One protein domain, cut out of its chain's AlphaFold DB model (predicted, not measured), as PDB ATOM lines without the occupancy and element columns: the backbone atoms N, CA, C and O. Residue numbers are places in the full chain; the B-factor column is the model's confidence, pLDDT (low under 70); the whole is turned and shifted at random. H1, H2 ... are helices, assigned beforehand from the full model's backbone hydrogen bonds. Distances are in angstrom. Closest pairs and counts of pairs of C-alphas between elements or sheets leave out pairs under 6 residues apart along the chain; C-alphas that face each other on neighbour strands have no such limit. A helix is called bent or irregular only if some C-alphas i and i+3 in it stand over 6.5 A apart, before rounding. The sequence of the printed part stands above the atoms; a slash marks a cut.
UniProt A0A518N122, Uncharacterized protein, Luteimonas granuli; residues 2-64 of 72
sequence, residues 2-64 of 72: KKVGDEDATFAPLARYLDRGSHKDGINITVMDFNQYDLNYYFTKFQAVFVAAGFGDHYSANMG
ATOM      1  N   LYS A   2     -22.855 -25.954 -50.273       54.75
ATOM      2  CA  LYS A   2     -23.404 -25.396 -51.533       54.75
ATOM      3  C   LYS A   2     -23.298 -23.868 -51.673       54.75
ATOM      4  O   LYS A   2     -22.632 -23.412 -52.583       54.75
ATOM      5  N   LYS A   3     -23.814 -23.092 -50.709       60.88
ATOM      6  CA  LYS A   3     -23.818 -21.614 -50.788       60.88
ATOM      7  C   LYS A   3     -22.444 -20.969 -51.046       60.88
ATOM      8  O   LYS A   3     -22.366 -20.032 -51.818       60.88
ATOM      9  N   VAL A   4     -21.365 -21.485 -50.447       61.19
ATOM     10  CA  VAL A   4     -20.012 -20.905 -50.609       61.19
ATOM     11  C   VAL A   4     -19.381 -21.309 -51.944       61.19
ATOM     12  O   VAL A   4     -18.682 -20.514 -52.556       61.19
ATOM     13  N   GLY A   5     -19.644 -22.532 -52.417       60.53
ATOM     14  CA  GLY A   5     -19.193 -22.973 -53.742       60.53
ATOM     15  C   GLY A   5     -19.964 -22.322 -54.893       60.53
ATOM     16  O   GLY A   5     -19.396 -22.142 -55.965       60.53
ATOM     17  N   ASP A   6     -21.226 -21.951 -54.663       67.56
ATOM     18  CA  ASP A   6     -22.066 -21.263 -55.650       67.56
ATOM     19  C   ASP A   6     -21.665 -19.778 -55.810       67.56
ATOM     20  O   ASP A   6     -21.796 -19.221 -56.898       67.56
ATOM     21  N   GLU A   7     -21.143 -19.144 -54.752       72.38
ATOM     22  CA  GLU A   7     -20.676 -17.744 -54.753       72.38
ATOM     23  C   GLU A   7     -19.189 -17.592 -55.133       72.38
ATOM     24  O   GLU A   7     -18.768 -16.517 -55.562       72.38
ATOM     25  N   ASP A   8     -18.388 -18.658 -55.010       71.19
ATOM     26  CA  ASP A   8     -16.960 -18.656 -55.329       71.19
ATOM     27  C   ASP A   8     -16.541 -19.935 -56.067       71.19
ATOM     28  O   ASP A   8     -16.298 -20.991 -55.476       71.19
ATOM     29  N   ALA A   9     -16.389 -19.821 -57.388       71.94
ATOM     30  CA  ALA A   9     -15.995 -20.936 -58.246       71.94
ATOM     31  C   ALA A   9     -14.624 -21.538 -57.874       71.94
ATOM     32  O   ALA A   9     -14.380 -22.720 -58.125       71.94
ATOM     33  N   THR A  10     -13.737 -20.765 -57.235       72.38
ATOM     34  CA  THR A  10     -12.418 -21.247 -56.795       72.38
ATOM     35  C   THR A  10     -12.500 -22.097 -55.524       72.38
ATOM     36  O   THR A  10     -11.563 -22.827 -55.207       72.38
ATOM     37  N   PHE A  11     -13.638 -22.076 -54.823       72.69
ATOM     38  CA  PHE A  11     -13.900 -22.907 -53.648       72.69
ATOM     39  C   PHE A  11     -14.356 -24.334 -54.007       72.69
ATOM     40  O   PHE A  11     -14.333 -25.233 -53.163       72.69
ATOM     41  N   ALA A  12     -14.730 -24.583 -55.267       71.25
ATOM     42  CA  ALA A  12     -15.242 -25.875 -55.722       71.25
ATOM     43  C   ALA A  12     -14.307 -27.079 -55.447       71.25
ATOM     44  O   ALA A  12     -14.820 -28.136 -55.061       71.25
ATOM     45  N   PRO A  13     -12.966 -26.982 -55.585       67.81
ATOM     46  CA  PRO A  13     -12.057 -28.079 -55.243       67.81
ATOM     47  C   PRO A  13     -12.074 -28.441 -53.750       67.81
ATOM     48  O   PRO A  13     -12.151 -29.623 -53.412       67.81
ATOM     49  N   LEU A  14     -12.076 -27.447 -52.855       68.75
ATOM     50  CA  LEU A  14     -12.123 -27.673 -51.406       68.75
ATOM     51  C   LEU A  14     -13.496 -28.192 -50.961       68.75
ATOM     52  O   LEU A  14     -13.570 -29.124 -50.165       68.75
ATOM     53  N   ALA A  15     -14.582 -27.648 -51.515       70.81
ATOM     54  CA  ALA A  15     -15.926 -28.159 -51.262       70.81
ATOM     55  C   ALA A  15     -16.035 -29.646 -51.637       70.81
ATOM     56  O   ALA A  15     -16.538 -30.441 -50.851       70.81
ATOM     57  N   ARG A  16     -15.488 -30.041 -52.797       70.31
ATOM     58  CA  ARG A  16     -15.419 -31.448 -53.224       70.31
ATOM     59  C   ARG A  16     -14.593 -32.316 -52.283       70.31
ATOM     60  O   ARG A  16     -14.972 -33.458 -52.052       70.31
ATOM     61  N   TYR A  17     -13.475 -31.804 -51.772       67.94
ATOM     62  CA  TYR A  17     -12.632 -32.518 -50.815       67.94
ATOM     63  C   TYR A  17     -13.369 -32.778 -49.495       67.94
ATOM     64  O   TYR A  17     -13.389 -33.911 -49.016       67.94
ATOM     65  N   LEU A  18     -14.037 -31.758 -48.950       69.94
ATOM     66  CA  LEU A  18     -14.783 -31.854 -47.695       69.94
ATOM     67  C   LEU A  18     -16.047 -32.728 -47.825       69.94
ATOM     68  O   LEU A  18     -16.310 -33.538 -46.937       69.94
ATOM     69  N   ASP A  19     -16.785 -32.630 -48.941       69.12
ATOM     70  CA  ASP A  19     -17.973 -33.460 -49.214       69.12
ATOM     71  C   ASP A  19     -17.627 -34.945 -49.441       69.12
ATOM     72  O   ASP A  19     -18.482 -35.810 -49.244       69.12
ATOM     73  N   ARG A  20     -16.393 -35.281 -49.856       63.09
ATOM     74  CA  ARG A  20     -16.016 -36.672 -50.183       63.09
ATOM     75  C   ARG A  20     -15.964 -37.599 -48.968       63.09
ATOM     76  O   ARG A  20     -15.989 -38.815 -49.153       63.09
ATOM     77  N   GLY A  21     -15.902 -37.040 -47.758       54.12
ATOM     78  CA  GLY A  21     -15.705 -37.790 -46.521       54.12
ATOM     79  C   GLY A  21     -14.328 -38.469 -46.453       54.12
ATOM     80  O   GLY A  21     -13.724 -38.837 -47.455       54.12
ATOM     81  N   SER A  22     -13.823 -38.670 -45.237       52.56
ATOM     82  CA  SER A  22     -12.472 -39.180 -44.939       52.56
ATOM     83  C   SER A  22     -12.129 -40.580 -45.512       52.56
ATOM     84  O   SER A  22     -10.995 -41.022 -45.352       52.56
ATOM     85  N   HIS A  23     -13.059 -41.309 -46.141       52.16
ATOM     86  CA  HIS A  23     -12.975 -42.768 -46.337       52.16
ATOM     87  C   HIS A  23     -13.341 -43.276 -47.749       52.16
ATOM     88  O   HIS A  23     -13.948 -44.336 -47.885       52.16
ATOM     89  N   LYS A  24     -12.969 -42.581 -48.832       51.25
ATOM     90  CA  LYS A  24     -12.970 -43.216 -50.168       51.25
ATOM     91  C   LYS A  24     -11.608 -43.105 -50.833       51.25
ATOM     92  O   LYS A  24     -11.298 -42.120 -51.492       51.25
ATOM     93  N   ASP A  25     -10.862 -44.183 -50.616       49.00
ATOM     94  CA  ASP A  25      -9.709 -44.666 -51.364       49.00
ATOM     95  C   ASP A  25      -8.458 -43.782 -51.277       49.00
ATOM     96  O   ASP A  25      -8.366 -42.710 -51.871       49.00
ATOM     97  N   GLY A  26      -7.439 -44.291 -50.570       49.22
ATOM     98  CA  GLY A  26      -6.099 -43.702 -50.413       49.22
ATOM     99  C   GLY A  26      -5.293 -43.537 -51.711       49.22
ATOM    100  O   GLY A  26      -4.085 -43.326 -51.672       49.22
ATOM    101  N   ILE A  27      -5.953 -43.609 -52.866       47.47
ATOM    102  CA  ILE A  27      -5.407 -43.418 -54.205       47.47
ATOM    103  C   ILE A  27      -5.851 -42.035 -54.694       47.47
ATOM    104  O   ILE A  27      -6.722 -41.929 -55.548       47.47
ATOM    105  N   ASN A  28      -5.343 -40.959 -54.087       45.12
ATOM    106  CA  ASN A  28      -5.362 -39.610 -54.693       45.12
ATOM    107  C   ASN A  28      -4.507 -38.563 -53.956       45.12
ATOM    108  O   ASN A  28      -4.588 -37.383 -54.276       45.12
ATOM    109  N   ILE A  29      -3.668 -38.956 -52.992       49.12
ATOM    110  CA  ILE A  29      -2.707 -38.019 -52.383       49.12
ATOM    111  C   ILE A  29      -1.495 -37.795 -53.309       49.12
ATOM    112  O   ILE A  29      -0.876 -36.741 -53.267       49.12
ATOM    113  N   THR A  30      -1.181 -38.740 -54.202       45.50
ATOM    114  CA  THR A  30       0.046 -38.720 -55.022       45.50
ATOM    115  C   THR A  30      -0.063 -37.987 -56.365       45.50
ATOM    116  O   THR A  30       0.957 -37.815 -57.024       45.50
ATOM    117  N   VAL A  31      -1.258 -37.539 -56.777       48.53
ATOM    118  CA  VAL A  31      -1.478 -36.786 -58.039       48.53
ATOM    119  C   VAL A  31      -1.878 -35.326 -57.773       48.53
ATOM    120  O   VAL A  31      -2.183 -34.580 -58.697       48.53
ATOM    121  N   MET A  32      -1.885 -34.882 -56.512       48.28
ATOM    122  CA  MET A  32      -2.034 -33.460 -56.203       48.28
ATOM    123  C   MET A  32      -0.658 -32.812 -56.170       48.28
ATOM    124  O   MET A  32       0.146 -33.070 -55.279       48.28
ATOM    125  N   ASP A  33      -0.395 -31.967 -57.158       50.34
ATOM    126  CA  ASP A  33       0.763 -31.087 -57.174       50.34
ATOM    127  C   ASP A  33       0.583 -30.043 -56.057       50.34
ATOM    128  O   ASP A  33      -0.077 -29.015 -56.221       50.34
ATOM    129  N   PHE A  34       1.098 -30.349 -54.862       54.12
ATOM    130  CA  PHE A  34       0.951 -29.516 -53.661       54.12
ATOM    131  C   PHE A  34       1.558 -28.110 -53.812       54.12
ATOM    132  O   PHE A  34       1.300 -27.246 -52.979       54.12
ATOM    133  N   ASN A  35       2.300 -27.853 -54.894       56.16
ATOM    134  CA  ASN A  35       2.816 -26.533 -55.250       56.16
ATOM    135  C   ASN A  35       1.734 -25.549 -55.733       56.16
ATOM    136  O   ASN A  35       2.031 -24.368 -55.898       56.16
ATOM    137  N   GLN A  36       0.500 -25.999 -55.980       58.97
ATOM    138  CA  GLN A  36      -0.578 -25.144 -56.500       58.97
ATOM    139  C   GLN A  36      -1.550 -24.616 -55.436       58.97
ATOM    140  O   GLN A  36      -2.457 -23.852 -55.768       58.97
ATOM    141  N   TYR A  37      -1.399 -24.999 -54.166       65.56
ATOM    142  CA  TYR A  37      -2.321 -24.565 -53.120       65.56
ATOM    143  C   TYR A  37      -1.783 -23.356 -52.357       65.56
ATOM    144  O   TYR A  37      -0.811 -23.450 -51.611       65.56
ATOM    145  N   ASP A  38      -2.477 -22.226 -52.484       79.00
ATOM    146  CA  ASP A  38      -2.304 -21.101 -51.568       79.00
ATOM    147  C   ASP A  38      -2.914 -21.465 -50.207       79.00
ATOM    148  O   ASP A  38      -4.118 -21.350 -49.974       79.00
ATOM    149  N   LEU A  39      -2.068 -21.946 -49.299       80.44
ATOM    150  CA  LEU A  39      -2.480 -22.347 -47.955       80.44
ATOM    151  C   LEU A  39      -3.145 -21.200 -47.185       80.44
ATOM    152  O   LEU A  39      -4.101 -21.442 -46.448       80.44
ATOM    153  N   ASN A  40      -2.702 -19.956 -47.381       84.19
ATOM    154  CA  ASN A  40      -3.282 -18.800 -46.695       84.19
ATOM    155  C   ASN A  40      -4.700 -18.526 -47.190       84.19
ATOM    156  O   ASN A  40      -5.597 -18.253 -46.386       84.19
ATOM    157  N   TYR A  41      -4.925 -18.657 -48.498       82.69
ATOM    158  CA  TYR A  41      -6.259 -18.582 -49.080       82.69
ATOM    159  C   TYR A  41      -7.200 -19.617 -48.447       82.69
ATOM    160  O   TYR A  41      -8.295 -19.271 -47.994       82.69
ATOM    161  N   TYR A  42      -6.763 -20.872 -48.323       82.62
ATOM    162  CA  TYR A  42      -7.595 -21.921 -47.728       82.62
ATOM    163  C   TYR A  42      -7.830 -21.736 -46.230       82.62
ATOM    164  O   TYR A  42      -8.965 -21.913 -45.786       82.62
ATOM    165  N   PHE A  43      -6.823 -21.324 -45.457       86.31
ATOM    166  CA  PHE A  43      -7.022 -20.992 -44.043       86.31
ATOM    167  C   PHE A  43      -8.000 -19.829 -43.867       86.31
ATOM    168  O   PHE A  43      -8.879 -19.895 -43.009       86.31
ATOM    169  N   THR A  44      -7.942 -18.823 -44.741       89.31
ATOM    170  CA  THR A  44      -8.894 -17.703 -44.738       89.31
ATOM    171  C   THR A  44     -10.322 -18.180 -45.006       89.31
ATOM    172  O   THR A  44     -11.254 -17.809 -44.289       89.31
ATOM    173  N   LYS A  45     -10.521 -19.042 -46.009       87.12
ATOM    174  CA  LYS A  45     -11.846 -19.616 -46.297       87.12
ATOM    175  C   LYS A  45     -12.342 -20.507 -45.164       87.12
ATOM    176  O   LYS A  45     -13.522 -20.459 -44.826       87.12
ATOM    177  N   PHE A  46     -11.454 -21.288 -44.560       87.12
ATOM    178  CA  PHE A  46     -11.787 -22.128 -43.419       87.12
ATOM    179  C   PHE A  46     -12.228 -21.282 -42.216       87.12
ATOM    180  O   PHE A  46     -13.295 -21.534 -41.662       87.12
ATOM    181  N   GLN A  47     -11.504 -20.207 -41.892       91.88
ATOM    182  CA  GLN A  47     -11.907 -19.238 -40.867       91.88
ATOM    183  C   GLN A  47     -13.284 -18.627 -41.148       91.88
ATOM    184  O   GLN A  47     -14.118 -18.532 -40.246       91.88
ATOM    185  N   ALA A  48     -13.545 -18.235 -42.398       88.88
ATOM    186  CA  ALA A  48     -14.810 -17.619 -42.789       88.88
ATOM    187  C   ALA A  48     -16.021 -18.521 -42.492       88.88
ATOM    188  O   ALA A  48     -17.073 -18.017 -42.099       88.88
ATOM    189  N   VAL A  49     -15.872 -19.849 -42.598       89.94
ATOM    190  CA  VAL A  49     -16.928 -20.812 -42.233       89.94
ATOM    191  C   VAL A  49     -17.260 -20.742 -40.741       89.94
ATOM    192  O   VAL A  49     -18.436 -20.724 -40.382       89.94
ATOM    193  N   PHE A  50     -16.252 -20.662 -39.871       90.94
ATOM    194  CA  PHE A  50     -16.460 -20.559 -38.424       90.94
ATOM    195  C   PHE A  50     -17.097 -19.226 -38.042       90.94
ATOM    196  O   PHE A  50     -18.038 -19.207 -37.252       90.94
ATOM    197  N   VAL A  51     -16.637 -18.122 -38.636       91.00
ATOM    198  CA  VAL A  51     -17.207 -16.789 -38.395       91.00
ATOM    199  C   VAL A  51     -18.671 -16.736 -38.831       91.00
ATOM    200  O   VAL A  51     -19.523 -16.319 -38.050       91.00
ATOM    201  N   ALA A  52     -18.990 -17.218 -40.034       89.69
ATOM    202  CA  ALA A  52     -20.361 -17.236 -40.543       89.69
ATOM    203  C   ALA A  52     -21.299 -18.125 -39.706       89.69
ATOM    204  O   ALA A  52     -22.496 -17.856 -39.629       89.69
ATOM    205  N   ALA A  53     -20.763 -19.168 -39.068       90.50
ATOM    206  CA  ALA A  53     -21.506 -20.039 -38.163       90.50
ATOM    207  C   ALA A  53     -21.593 -19.505 -36.717       90.50
ATOM    208  O   ALA A  53     -22.213 -20.154 -35.879       90.50
ATOM    209  N   GLY A  54     -20.987 -18.350 -36.410       93.06
ATOM    210  CA  GLY A  54     -20.963 -17.768 -35.062       93.06
ATOM    211  C   GLY A  54     -19.935 -18.392 -34.109       93.06
ATOM    212  O   GLY A  54     -19.970 -18.120 -32.915       93.06
ATOM    213  N   PHE A  55     -19.001 -19.200 -34.617       93.19
ATOM    214  CA  PHE A  55     -17.978 -19.920 -33.847       93.19
ATOM    215  C   PHE A  55     -16.554 -19.388 -34.099       93.19
ATOM    216  O   PHE A  55     -15.586 -20.148 -34.060       93.19
ATOM    217  N   GLY A  56     -16.396 -18.089 -34.371       90.44
ATOM    218  CA  GLY A  56     -15.086 -17.475 -34.649       90.44
ATOM    219  C   GLY A  56     -14.050 -17.707 -33.539       90.44
ATOM    220  O   GLY A  56     -12.894 -18.009 -33.829       90.44
ATOM    221  N   ASP A  57     -14.477 -17.674 -32.276       89.88
ATOM    222  CA  ASP A  57     -13.592 -17.905 -31.127       89.88
ATOM    223  C   ASP A  57     -13.054 -19.343 -31.078       89.88
ATOM    224  O   ASP A  57     -11.889 -19.562 -30.742       89.88
ATOM    225  N   HIS A  58     -13.859 -20.329 -31.494       86.56
ATOM    226  CA  HIS A  58     -13.424 -21.727 -31.578       86.56
ATOM    227  C   HIS A  58     -12.360 -21.936 -32.657       86.56
ATOM    228  O   HIS A  58     -11.444 -22.735 -32.462       86.56
ATOM    229  N   TYR A  59     -12.448 -21.210 -33.776       89.31
ATOM    230  CA  TYR A  59     -11.389 -21.215 -34.782       89.31
ATOM    231  C   TYR A  59     -10.079 -20.688 -34.186       89.31
ATOM    232  O   TYR A  59      -9.055 -21.362 -34.264       89.31
ATOM    233  N   SER A  60     -10.117 -19.524 -33.531       87.69
ATOM    234  CA  SER A  60      -8.930 -18.906 -32.926       87.69
ATOM    235  C   SER A  60      -8.278 -19.794 -31.864       87.69
ATOM    236  O   SER A  60      -7.056 -19.929 -31.850       87.69
ATOM    237  N   ALA A  61      -9.078 -20.435 -31.006       88.25
ATOM    238  CA  ALA A  61      -8.589 -21.362 -29.985       88.25
ATOM    239  C   ALA A  61      -7.907 -22.597 -30.600       88.25
ATOM    240  O   ALA A  61      -6.805 -22.959 -30.196       88.25
ATOM    241  N   ASN A  62      -8.518 -23.205 -31.619       82.69
ATOM    242  CA  ASN A  62      -7.993 -24.423 -32.241       82.69
ATOM    243  C   ASN A  62      -6.789 -24.169 -33.158       82.69
ATOM    244  O   ASN A  62      -5.972 -25.066 -33.353       82.69
ATOM    245  N   MET A  63      -6.667 -22.960 -33.709       85.19
ATOM    246  CA  MET A  63      -5.512 -22.546 -34.510       85.19
ATOM    247  C   MET A  63      -4.349 -22.023 -33.657       85.19
ATOM    248  O   MET A  63      -3.331 -21.613 -34.209       85.19
ATOM    249  N   GLY A  64      -4.494 -21.988 -32.325       79.25
ATOM    250  CA  GLY A  64      -3.493 -21.405 -31.425       79.25
ATOM    251  C   GLY A  64      -3.305 -19.893 -31.612       79.25
ATOM    252  O   GLY A  64      -2.303 -19.339 -31.176       79.25
TER     253      GLY A  64
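This is residues 2 to 64 of the 72 residues of an uncharacterized protein of Luteimonas granuli (UniProt A0A518N122). Two pairs of helices, a small hairpin of H1 and H2 and a V of H3 and H4, are joined by a wide loop, and residues 20 to 40 stick out. The 63 printed residues include four named helices, H1 to H4 in order, and no named strand: all helix. The whole is loose, with a radius of gyration of the C-alphas of 13.4 A, and spans 35 by 29 by 24 A.

H1, residues 2 to 7, and H2, residues 9 to 19, form a helical hairpin; they touch, closest at the C-alphas of Gly 5 and Ala 12, 5.3 A apart, and run opposite ways at a shallow tilt of 16 degrees. H3, residues 39 to 52, is near H2, their closest C-alphas 8.2 A apart. H3 touches H4, residues 56 to 62, with residues 47 to 50 alone; the closest C-alphas, of Phe 50 and Gly 56, are 5.1 A apart, and the helices run opposite ways at a steep tilt of 51 degrees. Every O i to N i+4 pair is within hydrogen-bond range in H1 and H4, 5 of 7 in H2 and 9 of 10 in H3.

H1 begins at C-alpha 2 (-23.404, -25.396, -51.533). H2, 15.6 A long, is irregular: C-alphas 10 and 13 are 7.0 A apart. H3 is 20.0 A long, and H4 ends at C-alpha 62 (-7.993, -24.423, -32.241).

The printed part has no cut. The link from H2 to H3 is long, residues 20 to 38. Residues 2 to 6, 13 to 14 and 17 to 37 have pLDDT under 70.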